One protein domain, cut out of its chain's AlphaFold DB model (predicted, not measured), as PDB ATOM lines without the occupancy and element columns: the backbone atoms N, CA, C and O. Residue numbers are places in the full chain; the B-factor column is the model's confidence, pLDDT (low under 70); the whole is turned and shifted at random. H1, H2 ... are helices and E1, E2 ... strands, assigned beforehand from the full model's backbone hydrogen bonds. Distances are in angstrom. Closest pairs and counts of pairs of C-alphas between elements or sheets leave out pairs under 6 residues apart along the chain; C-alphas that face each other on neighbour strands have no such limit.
ATOM      1  N   SER A  12      37.102   5.761 -78.803       78.69
ATOM      2  CA  SER A  12      36.654   5.270 -77.497       78.69
ATOM      3  C   SER A  12      37.546   5.842 -76.397       78.69
ATOM      4  O   SER A  12      38.770   5.789 -76.509       78.69
ATOM      5  N   LEU A  13      36.942   6.360 -75.329       84.81
ATOM      6  CA  LEU A  13      37.641   6.839 -74.137       84.81
ATOM      7  C   LEU A  13      37.469   5.817 -73.014       84.81
ATOM      8  O   LEU A  13      36.348   5.554 -72.579       84.81
ATOM      9  N   ASN A  14      38.576   5.263 -72.531       85.00
ATOM     10  CA  ASN A  14      38.580   4.434 -71.335       85.00
ATOM     11  C   ASN A  14      38.932   5.311 -70.136       85.00
ATOM     12  O   ASN A  14      39.932   6.023 -70.187       85.00
ATOM     13  N   ILE A  15      38.131   5.246 -69.072       91.06
ATOM     14  CA  ILE A  15      38.367   5.971 -67.819       91.06
ATOM     15  C   ILE A  15      38.433   4.951 -66.685       91.06
ATOM     16  O   ILE A  15      37.506   4.164 -66.497       91.06
ATOM     17  N   TRP A  16      39.515   4.983 -65.917       92.69
ATOM     18  CA  TRP A  16      39.688   4.198 -64.699       92.69
ATOM     19  C   TRP A  16      39.638   5.129 -63.501       92.69
ATOM     20  O   TRP A  16      40.455   6.039 -63.398       92.69
ATOM     21  N   ILE A  17      38.690   4.886 -62.600       93.81
ATOM     22  CA  ILE A  17      38.533   5.647 -61.360       93.81
ATOM     23  C   ILE A  17      39.142   4.824 -60.228       93.81
ATOM     24  O   ILE A  17      38.809   3.653 -60.047       93.81
ATOM     25  N   THR A  18      40.057   5.426 -59.478       93.50
ATOM     26  CA  THR A  18      40.715   4.788 -58.340       93.50
ATOM     27  C   THR A  18      39.856   4.880 -57.080       93.50
ATOM     28  O   THR A  18      38.926   5.682 -56.973       93.50
ATOM     29  N   GLN A  19      40.222   4.097 -56.065       91.81
ATOM     30  CA  GLN A  19      39.594   4.158 -54.742       91.81
ATOM     31  C   GLN A  19      39.748   5.535 -54.069       91.81
ATOM     32  O   GLN A  19      38.915   5.912 -53.249       91.81
ATOM     33  N   THR A  20      40.764   6.319 -54.448       94.38
ATOM     34  CA  THR A  20      40.999   7.682 -53.941       94.38
ATOM     35  C   THR A  20      40.260   8.761 -54.737       94.38
ATOM     36  O   THR A  20      40.478   9.947 -54.499       94.38
ATOM     37  N   LYS A  21      39.370   8.375 -55.663       88.88
ATOM     38  CA  LYS A  21      38.651   9.267 -56.591       88.88
ATOM     39  C   LYS A  21      39.550  10.004 -57.594       88.88
ATOM     40  O   LYS A  21      39.083  10.935 -58.247       88.88
ATOM     41  N   SER A  22      40.807   9.595 -57.763       92.56
ATOM     42  CA  SER A  22      41.604  10.018 -58.921       92.56
ATOM     43  C   SER A  22      41.184   9.235 -60.167       92.56
ATOM     44  O   SER A  22      40.613   8.147 -60.061       92.56
ATOM     45  N   TYR A  23      41.438   9.781 -61.357       91.88
ATOM     46  CA  TYR A  23      41.120   9.104 -62.610       91.88
ATOM     47  C   TYR A  23      42.310   9.078 -63.567       91.88
ATOM     48  O   TYR A  23      43.077  10.033 -63.669       91.88
ATOM     49  N   TYR A  24      42.420   7.974 -64.296       90.88
ATOM     50  CA  TYR A  24      43.291   7.821 -65.453       90.88
ATOM     51  C   TYR A  24      42.416   7.644 -66.679       90.88
ATOM     52  O   TYR A  24      41.366   7.004 -66.599       90.88
ATOM     53  N   TYR A  25      42.843   8.177 -67.816       89.12
ATOM     54  CA  TYR A  25      42.134   7.963 -69.065       89.12
ATOM     55  C   TYR A  25      43.086   7.577 -70.186       89.12
ATOM     56  O   TYR A  25      44.252   7.969 -70.196       89.12
ATOM     57  N   SER A  26      42.581   6.805 -71.143       83.88
ATOM     58  CA  SER A  26      43.276   6.565 -72.400       83.88
ATOM     59  C   SER A  26      42.306   6.582 -73.567       83.88
ATOM     60  O   SER A  26      41.180   6.084 -73.489       83.88
ATOM     61  N   PHE A  27      42.759   7.178 -74.664       82.12
ATOM     62  CA  PHE A  27      42.062   7.095 -75.933       82.12
ATOM     63  C   PHE A  27      42.427   5.782 -76.615       82.12
ATOM     64  O   PHE A  27      43.589   5.377 -76.659       82.12
ATOM     65  N   ARG A  28      41.418   5.113 -77.157       76.94
ATOM     66  CA  ARG A  28      41.568   3.980 -78.061       76.94
ATOM     67  C   ARG A  28      41.177   4.421 -79.456       76.94
ATOM     68  O   ARG A  28      40.273   5.241 -79.633       76.94
ATOM     69  N   SER A  29      41.820   3.831 -80.454       76.62
ATOM     70  CA  SER A  29      41.477   4.105 -81.841       76.62
ATOM     71  C   SER A  29      40.011   3.854 -82.172       76.62
ATOM     72  O   SER A  29      39.354   3.012 -81.540       76.62
ATOM     73  N   PRO A  30      39.511   4.510 -83.235       79.81
ATOM     74  CA  PRO A  30      38.133   4.372 -83.683       79.81
ATOM     75  C   PRO A  30      37.741   2.913 -83.902       79.81
ATOM     76  O   PRO A  30      38.565   2.088 -84.297       79.81
ATOM     77  N   SER A  31      36.479   2.568 -83.655       80.00
ATOM     78  CA  SER A  31      35.989   1.206 -83.888       80.00
ATOM     79  C   SER A  31      36.198   0.779 -85.350       80.00
ATOM     80  O   SER A  31      36.155   1.606 -86.264       80.00
ATOM     81  N   CYS A  32      36.390  -0.524 -85.594       78.81
ATOM     82  CA  CYS A  32      36.499  -1.039 -86.963       78.81
ATOM     83  C   CYS A  32      35.260  -0.671 -87.792       78.81
ATOM     84  O   CYS A  32      35.391  -0.348 -88.963       78.81
ATOM     85  N   PHE A  33      34.076  -0.643 -87.170       77.19
ATOM     86  CA  PHE A  33      32.835  -0.185 -87.792       77.19
ATOM     87  C   PHE A  33      32.923   1.259 -88.312       77.19
ATOM     88  O   PHE A  33      32.611   1.502 -89.474       77.19
ATOM     89  N   ASN A  34      33.405   2.199 -87.488       77.00
ATOM     90  CA  ASN A  34      33.546   3.606 -87.882       77.00
ATOM     91  C   ASN A  34      34.565   3.778 -89.013       77.00
ATOM     92  O   ASN A  34      34.356   4.577 -89.924       77.00
ATOM     93  N   LEU A  35      35.661   3.017 -88.961       79.56
ATOM     94  CA  LEU A  35      36.664   3.013 -90.023       79.56
ATOM     95  C   LEU A  35      36.085   2.449 -91.325       79.56
ATOM     96  O   LEU A  35      36.271   3.045 -92.381       79.56
ATOM     97  N   PHE A  36      35.324   1.355 -91.251       77.62
ATOM     98  CA  PHE A  36      34.673   0.775 -92.420       77.62
ATOM     99  C   PHE A  36      33.647   1.711 -93.037       77.62
ATOM    100  O   PHE A  36      33.684   1.888 -94.248       77.62
ATOM    101  N   HIS A  37      32.778   2.338 -92.244       75.38
ATOM    102  CA  HIS A  37      31.789   3.276 -92.773       75.38
ATOM    103  C   HIS A  37      32.442   4.379 -93.604       75.38
ATOM    104  O   HIS A  37      32.096   4.533 -94.771       75.38
ATOM    105  N   LYS A  38      33.490   5.026 -93.081       74.62
ATOM    106  CA  LYS A  38      34.230   6.026 -93.862       74.62
ATOM    107  C   LYS A  38      34.899   5.457 -95.106       74.62
ATOM    108  O   LYS A  38      34.925   6.124 -96.133       74.62
ATOM    109  N   CYS A  39      35.446   4.243 -95.033       73.38
ATOM    110  CA  CYS A  39      36.011   3.595 -96.211       73.38
ATOM    111  C   CYS A  39      34.941   3.324 -97.277       73.38
ATOM    112  O   CYS A  39      35.230   3.494 -98.451       73.38
ATOM    113  N   PHE A  40      33.727   2.911 -96.904       69.12
ATOM    114  CA  PHE A  40      32.668   2.562 -97.856       69.12
ATOM    115  C   PHE A  40      31.876   3.754 -98.387       69.12
ATOM    116  O   PHE A  40      31.457   3.691 -99.541       69.12
ATOM    117  N   ASP A  41      31.719   4.825 -97.608       63.78
ATOM    118  CA  ASP A  41      31.086   6.072 -98.063       63.78
ATOM    119  C   ASP A  41      31.849   6.687 -99.253       63.78
ATOM    120  O   ASP A  41      31.265   7.361-100.092       63.78
ATOM    121  N   PHE A  42      33.145   6.380 -99.390       54.41
ATOM    122  CA  PHE A  42      33.970   6.782-100.532       54.41
ATOM    123  C   PHE A  42      33.733   5.976-101.824       54.41
ATOM    124  O   PHE A  42      34.237   6.369-102.877       54.41
ATOM    125  N   TYR A  43      33.002   4.854-101.791       58.00
ATOM    126  CA  TYR A  43      32.899   3.941-102.937       58.00
ATOM    127  C   TYR A  43      31.449   3.684-103.377       58.00
ATOM    128  O   TYR A  43      30.863   2.637-103.093       58.00
ATOM    129  N   GLU A  44      30.917   4.586-104.204       52.25
ATOM    130  CA  GLU A  44      29.658   4.414-104.957       52.25
ATOM    131  C   GLU A  44      29.811   3.577-106.254       52.25
ATOM    132  O   GLU A  44      28.964   3.601-107.146       52.25
ATOM    133  N   GLY A  45      30.890   2.799-106.394       50.38
ATOM    134  CA  GLY A  45      31.146   1.985-107.588       50.38
ATOM    135  C   GLY A  45      30.381   0.652-107.600       50.38
ATOM    136  O   GLY A  45      30.518  -0.163-106.686       50.38
ATOM    137  N   ASN A  46      29.621   0.386-108.670       52.50
ATOM    138  CA  ASN A  46      28.851  -0.856-108.863       52.50
ATOM    139  C   ASN A  46      29.694  -2.086-109.269       52.50
ATOM    140  O   ASN A  46      29.158  -3.196-109.343       52.50
ATOM    141  N   ASP A  47      31.001  -1.930-109.494       60.97
ATOM    142  CA  ASP A  47      31.869  -3.038-109.896       60.97
ATOM    143  C   ASP A  47      32.283  -3.917-108.713       60.97
ATOM    144  O   ASP A  47      33.143  -3.577-107.898       60.97
ATOM    145  N   LEU A  48      31.707  -5.119-108.660       59.47
ATOM    146  CA  LEU A  48      31.950  -6.125-107.618       59.47
ATOM    147  C   LEU A  48      33.432  -6.523-107.479       59.47
ATOM    148  O   LEU A  48      33.885  -6.786-106.365       59.47
ATOM    149  N   ASN A  49      34.189  -6.546-108.582       60.12
ATOM    150  CA  ASN A  49      35.617  -6.893-108.576       60.12
ATOM    151  C   ASN A  49      36.511  -5.761-108.054       60.12
ATOM    152  O   ASN A  49      37.524  -6.023-107.407       60.12
ATOM    153  N   ILE A  50      36.137  -4.508-108.313       60.78
ATOM    154  CA  ILE A  50      36.846  -3.338-107.782       60.78
ATOM    155  C   ILE A  50      36.527  -3.203-106.290       60.78
ATOM    156  O   ILE A  50      37.427  -3.026-105.471       60.78
ATOM    157  N   LYS A  51      35.259  -3.421-105.924       64.94
ATOM    158  CA  LYS A  51      34.784  -3.388-104.540       64.94
ATOM    159  C   LYS A  51      35.458  -4.439-103.660       64.94
ATOM    160  O   LYS A  51      35.830  -4.122-102.539       64.94
ATOM    161  N   SER A  52      35.658  -5.667-104.145       66.62
ATOM    162  CA  SER A  52      36.303  -6.731-103.361       66.62
ATOM    163  C   SER A  52      37.800  -6.488-103.131       66.62
ATOM    164  O   SER A  52      38.279  -6.675-102.012       66.62
ATOM    165  N   LYS A  53      38.531  -6.016-104.150       69.06
ATOM    166  CA  LYS A  53      39.952  -5.651-104.023       69.06
ATOM    167  C   LYS A  53      40.153  -4.449-103.100       69.06
ATOM    168  O   LYS A  53      41.015  -4.501-102.226       69.06
ATOM    169  N   MET A  54      39.334  -3.405-103.240       69.81
ATOM    170  CA  MET A  54      39.420  -2.237-102.358       69.81
ATOM    171  C   MET A  54      39.017  -2.547-100.923       69.81
ATOM    172  O   MET A  54      39.634  -2.041 -99.993       69.81
ATOM    173  N   LEU A  55      38.047  -3.434-100.725       75.00
ATOM    174  CA  LEU A  55      37.654  -3.891 -99.398       75.00
ATOM    175  C   LEU A  55      38.797  -4.633 -98.697       75.00
ATOM    176  O   LEU A  55      39.032  -4.404 -97.514       75.00
ATOM    177  N   LEU A  56      39.554  -5.463 -99.422       78.06
ATOM    178  CA  LEU A  56      40.745  -6.108 -98.871       78.06
ATOM    179  C   LEU A  56      41.825  -5.081 -98.491       78.06
ATOM    180  O   LEU A  56      42.393  -5.178 -97.405       78.06
ATOM    181  N   LEU A  57      42.060  -4.077 -99.344       81.50
ATOM    182  CA  LEU A  57      43.006  -2.990 -99.074       81.50
ATOM    183  C   LEU A  57      42.593  -2.171 -97.836       81.50
ATOM    184  O   LEU A  57      43.417  -1.877 -96.973       81.50
ATOM    185  N   CYS A  58      41.299  -1.870 -97.699       82.19
ATOM    186  CA  CYS A  58      40.748  -1.186 -96.529       82.19
ATOM    187  C   CYS A  58      40.928  -2.020 -95.255       82.19
ATOM    188  O   CYS A  58      41.377  -1.496 -94.239       82.19
ATOM    189  N   CYS A  59      40.655  -3.328 -95.307       83.25
ATOM    190  CA  CYS A  59      40.902  -4.232 -94.182       83.25
ATOM    191  C   CYS A  59      42.381  -4.261 -93.769       83.25
ATOM    192  O   CYS A  59      42.667  -4.283 -92.574       83.25
ATOM    193  N   MET A  60      43.313  -4.232 -94.729       83.69
ATOM    194  CA  MET A  60      44.752  -4.157 -94.448       83.69
ATOM    195  C   MET A  60      45.126  -2.852 -93.743       83.69
ATOM    196  O   MET A  60      45.800  -2.888 -92.716       83.69
ATOM    197  N   ASN A  61      44.632  -1.712 -94.228       82.44
ATOM    198  CA  ASN A  61      44.912  -0.412 -93.617       82.44
ATOM    199  C   ASN A  61      44.325  -0.297 -92.202       82.44
ATOM    200  O   ASN A  61      44.988   0.192 -91.292       82.44
ATOM    201  N   ILE A  62      43.112  -0.811 -91.979       82.44
ATOM    202  CA  ILE A  62      42.488  -0.845 -90.647       82.44
ATOM    203  C   ILE A  62      43.270  -1.774 -89.710       82.44
ATOM    204  O   ILE A  62      43.476  -1.430 -88.546       82.44
ATOM    205  N   ALA A  63      43.760  -2.912 -90.208       81.81
ATOM    206  CA  ALA A  63      44.611  -3.809 -89.432       81.81
ATOM    207  C   ALA A  63      45.925  -3.143 -89.011       81.81
ATOM    208  O   ALA A  63      46.370  -3.352 -87.885       81.81
ATOM    209  N   LEU A  64      46.510  -2.299 -89.866       79.38
ATOM    210  CA  LEU A  64      47.709  -1.531 -89.526       79.38
ATOM    211  C   LEU A  64      47.419  -0.509 -88.424       79.38
ATOM    212  O   LEU A  64      48.141  -0.477 -87.432       79.38
ATOM    213  N   ILE A  65      46.333   0.261 -88.555       76.25
ATOM    214  CA  ILE A  65      45.910   1.242 -87.542       76.25
ATOM    215  C   ILE A  65      45.726   0.544 -86.189       76.25
ATOM    216  O   ILE A  65      46.350   0.928 -85.206       76.25
ATOM    217  N   LYS A  66      44.959  -0.552 -86.161       73.50
ATOM    218  CA  LYS A  66      44.660  -1.306 -84.935       73.50
ATOM    219  C   LYS A  66      45.858  -2.034 -84.325       73.50
ATOM    220  O   LYS A  66      45.847  -2.294 -83.124       73.50
ATOM    221  N   ASN A  67      46.869  -2.380 -85.120       73.06
ATOM    222  CA  ASN A  67      48.117  -2.946 -84.606       73.06
ATOM    223  C   ASN A  67      48.932  -1.919 -83.819       73.06
ATOM    224  O   ASN A  67      49.501  -2.273 -82.787       73.06
ATOM    225  N   ILE A  68      48.963  -0.673 -84.296       64.94
ATOM    226  CA  ILE A  68      49.693   0.423 -83.652       64.94
ATOM    227  C   ILE A  68      49.094   0.720 -82.268       64.94
ATOM    228  O   ILE A  68      49.840   0.897 -81.316       64.94
ATOM    229  N   ASP A  69      47.767   0.669 -82.109       65.94
ATOM    230  CA  ASP A  69      47.103   0.971 -80.822       65.94
ATOM    231  C   ASP A  69      47.288  -0.071 -79.715       65.94
ATOM    232  O   ASP A  69      46.881   0.154 -78.571       65.94
ATOM    233  N   ASN A  70      47.796  -1.251 -80.063       60.59
ATOM    234  CA  ASN A  70      48.003  -2.350 -79.127       60.59
ATOM    235  C   ASN A  70      49.492  -2.606 -78.854       60.59
ATOM    236  O   ASN A  70      49.804  -3.657 -78.299       60.59
ATOM    237  N   ASP A  71      50.390  -1.715 -79.298       58.72
ATOM    238  CA  ASP A  71      51.857  -1.867 -79.237       58.72
ATOM    239  C   ASP A  71      52.366  -3.206 -79.819       58.72
ATOM    240  O   ASP A  71      53.490  -3.651 -79.582       58.72
ATOM    241  N   ASN A  72      51.540  -3.863 -80.636       52.78
ATOM    242  CA  ASN A  72      51.777  -5.198 -81.165       52.78
ATOM    243  C   ASN A  72      52.356  -5.084 -82.581       52.78
ATOM    244  O   ASN A  72      51.688  -5.373 -83.574       52.78
ATOM    245  N   VAL A  73      53.621  -4.665 -82.672       52.06
ATOM    246  CA  VAL A  73      54.345  -4.418 -83.941       52.06
ATOM    247  C   VAL A  73      54.783  -5.720 -84.648       52.06
ATOM    248  O   VAL A  73      55.323  -5.698 -85.751       52.06
ATOM    249  N   PHE A  74      54.530  -6.894 -84.064       52.31
ATOM    250  CA  PHE A  74      54.920  -8.170 -84.666       52.31
ATOM    251  C   PHE A  74      54.014  -8.577 -85.842       52.31
ATOM    252  O   PHE A  74      52.793  -8.678 -85.711       52.31
ATOM    253  N   MET A  75      54.624  -8.918 -86.984       55.03
ATOM    254  CA  MET A  75      53.939  -9.356 -88.216       55.03
ATOM    255  C   MET A  75      52.998 -10.562 -88.022       55.03
ATOM    256  O   MET A  75      51.949 -10.632 -88.662       55.03
ATOM    257  N   ASN A  76      53.304 -11.476 -87.093       55.28
ATOM    258  CA  ASN A  76      52.412 -12.601 -86.772       55.28
ATOM    259  C   ASN A  76      51.077 -12.146 -86.155       55.28
ATOM    260  O   ASN A  76      50.047 -12.788 -86.367       55.28
ATOM    261  N   ASN A  77      51.062 -11.002 -85.466       67.38
ATOM    262  CA  ASN A  77      49.838 -10.419 -84.925       67.38
ATOM    263  C   ASN A  77      49.034  -9.686 -86.006       67.38
ATOM    264  O   ASN A  77      47.808  -9.673 -85.942       67.38
ATOM    265  N   PHE A  78      49.687  -9.170 -87.055       73.06
ATOM    266  CA  PHE A  78      49.003  -8.510 -88.169       73.06
ATOM    267  C   PHE A  78      48.054  -9.449 -88.919       73.06
ATOM    268  O   PHE A  78      46.890  -9.112 -89.120       73.06
ATOM    269  N   VAL A  79      48.510 -10.650 -89.294       77.44
ATOM    270  CA  VAL A  79      47.673 -11.615 -90.033       77.44
ATOM    271  C   VAL A  79      46.468 -12.059 -89.199       77.44
ATOM    272  O   VAL A  79      45.360 -12.190 -89.724       77.44
ATOM    273  N   ASN A  80      46.652 -12.252 -87.892       79.19
ATOM    274  CA  ASN A  80      45.563 -12.608 -86.983       79.19
ATOM    275  C   ASN A  80      44.570 -11.455 -86.802       79.19
ATOM    276  O   ASN A  80      43.359 -11.678 -86.871       79.19
ATOM    277  N   ASN A  81      45.058 -10.223 -86.677       77.50
ATOM    278  CA  ASN A  81      44.206  -9.043 -86.573       77.50
ATOM    279  C   ASN A  81      43.450  -8.779 -87.878       77.50
ATOM    280  O   ASN A  81      42.257  -8.486 -87.853       77.50
ATOM    281  N   LEU A  82      44.079  -9.014 -89.029       81.50
ATOM    282  CA  LEU A  82      43.419  -8.954 -90.329       81.50
ATOM    283  C   LEU A  82      42.300 -10.001 -90.452       81.50
ATOM    284  O   LEU A  82      41.214  -9.679 -90.938       81.50
ATOM    285  N   LYS A  83      42.506 -11.230 -89.956       82.50
ATOM    286  CA  LYS A  83      41.443 -12.253 -89.888       82.50
ATOM    287  C   LYS A  83      40.278 -11.808 -89.001       82.50
ATOM    288  O   LYS A  83      39.124 -11.970 -89.398       82.50
ATOM    289  N   GLN A  84      40.554 -11.226 -87.835       82.12
ATOM    290  CA  GLN A  84      39.515 -10.703 -86.938       82.12
ATOM    291  C   GLN A  84      38.736  -9.545 -87.576       82.12
ATOM    292  O   GLN A  84      37.509  -9.482 -87.472       82.12
ATOM    293  N   ILE A  85      39.426  -8.660 -88.293       83.38
ATOM    294  CA  ILE A  85      38.832  -7.524 -89.004       83.38
ATOM    295  C   ILE A  85      37.942  -8.001 -90.156       83.38
ATOM    296  O   ILE A  85      36.810  -7.537 -90.276       83.38
ATOM    297  N   LEU A  86      38.385  -8.987 -90.941       82.00
ATOM    298  CA  LEU A  86      37.555  -9.624 -91.970       82.00
ATOM    299  C   LEU A  86      36.322 -10.320 -91.372       82.00
ATOM    300  O   LEU A  86      35.227 -10.223 -91.929       82.00
ATOM    301  N   GLY A  87      36.479 -10.993 -90.228       80.56
ATOM    302  CA  GLY A  87      35.368 -11.587 -89.482       80.56
ATOM    303  C   GLY A  87      34.354 -10.540 -89.013       80.56
ATOM    304  O   GLY A  87      33.151 -10.719 -89.199       80.56
ATOM    305  N   SER A  88      34.843  -9.411 -88.495       78.69
ATOM    306  CA  SER A  88      34.020  -8.273 -88.062       78.69
ATOM    307  C   SER A  88      33.281  -7.633 -89.237       78.69
ATOM    308  O   SER A  88      32.102  -7.317 -89.164       78.69
ATOM    309  N   LEU A  89      33.938  -7.505 -90.386       77.62
ATOM    310  CA  LEU A  89      33.302  -6.966 -91.579       77.62
ATOM    311  C   LEU A  89      32.181  -7.879 -92.109       77.62
ATOM    312  O   LEU A  89      31.160  -7.399 -92.610       77.62
ATOM    313  N   ARG A  90      32.328  -9.200 -91.953       73.19
ATOM    314  CA  ARG A  90      31.257 -10.159 -92.248       73.19
ATOM    315  C   ARG A  90      30.077 -10.011 -91.285       73.19
ATOM    316  O   ARG A  90      28.941 -10.097 -91.750       73.19
ATOM    317  N   SER A  91      30.314  -9.779 -89.993       75.00
ATOM    318  CA  SER A  91      29.234  -9.575 -89.016       75.00
ATOM    319  C   SER A  91      28.499  -8.247 -89.217       75.00
ATOM    320  O   SER A  91      27.284  -8.207 -89.053       75.00
ATOM    321  N   TYR A  92      29.186  -7.202 -89.687       70.69
ATOM    322  CA  TYR A  92      28.570  -5.923 -90.066       70.69
ATOM    323  C   TYR A  92      27.739  -5.978 -91.359       70.69
ATOM    324  O   TYR A  92      27.078  -5.006 -91.709       70.69
ATOM    325  N   GLY A  93      27.741  -7.099 -92.087       64.75
ATOM    326  CA  GLY A  93      26.867  -7.287 -93.246       64.75
ATOM    327  C   GLY A  93      27.350  -6.639 -94.549       64.75
ATOM    328  O   GLY A  93      26.642  -6.727 -95.550       64.75
ATOM    329  N   PHE A  94      28.573  -6.095 -94.605       64.56
ATOM    330  CA  PHE A  94      29.153  -5.530 -95.840       64.56
ATOM    331  C   PHE A  94      29.279  -6.556 -96.983       64.56
ATOM    332  O   PHE A  94      29.314  -6.186 -98.156       64.56
ATOM    333  N   PHE A  95      29.290  -7.854 -96.655       60.19
ATOM    334  CA  PHE A  95      29.289  -8.965 -97.612       60.19
ATOM    335  C   PHE A  95      27.915  -9.594 -97.866       60.19
ATOM    336  O   PHE A  95      27.854 -10.643 -98.515       60.19
ATOM    337  N   GLN A  96      26.806  -9.022 -97.382       50.00
ATOM    338  CA  GLN A  96      25.495  -9.565 -97.731       50.00
ATOM    339  C   GLN A  96      25.275  -9.424 -99.239       50.00
ATOM    340  O   GLN A  96      24.885  -8.382 -99.764       50.00
ATOM    341  N   LYS A  97      25.512 -10.535 -99.947       46.00
ATOM    342  CA  LYS A  97      24.958 -10.807-101.267       46.00
ATOM    343  C   LYS A  97      23.486 -10.422-101.153       46.00
ATOM    344  O   LYS A  97      22.770 -11.042-100.367       46.00
TER     345      LYS A  97
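AT A GLANCE: This is residues 12 to 97 of the 125 residues of an uncharacterized protein of Rickettsiaceae bacterium (UniProt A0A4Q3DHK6). A two-strand hairpin, E1 and E2, makes a long arm at one end of three crossed helices, H1, H2 and H3. The printed part has 86 residues, mostly helix, in the order E1, E2, H1, H2, H3. It is loose, with radius of gyration of the C-alphas 16.3 A and spans of 57 by 27 by 19 A.

HOW THE PARTS SIT: Start at the antiparallel hairpin of E1, residues 12 to 17, and E2, residues 23 to 28, where N 14 and O 26 are within hydrogen-bond range, 2.9 A. H1, residues 32 to 41, touches H2, residues 48 to 68, in a helical hairpin; their closest C-alphas, Cys 39 and Cys 58, are 6.7 A apart. H3, residues 75 to 91, touches H2 at a steep tilt of 53 degrees, opposite ways; the closest C-alphas, Ala 63 and Leu 82, are 5.4 A apart. O i to N i+4 pairs within hydrogen-bond range are complete in H1 and H2, 12 of 13 in H3.

IN THESE COORDINATES: Find C-alpha 12 at (36.654, 5.270, -77.497), where E1 begins. H2 runs 30.5 A; H3 runs 24.7 A to C-alpha 91 at (29.234, -9.575, -89.016).

THE WHOLE: The printed part has no cut and no long link. Look for pLDDT under 70 at residues 40 to 54, 68 to 77 and 93 to 97.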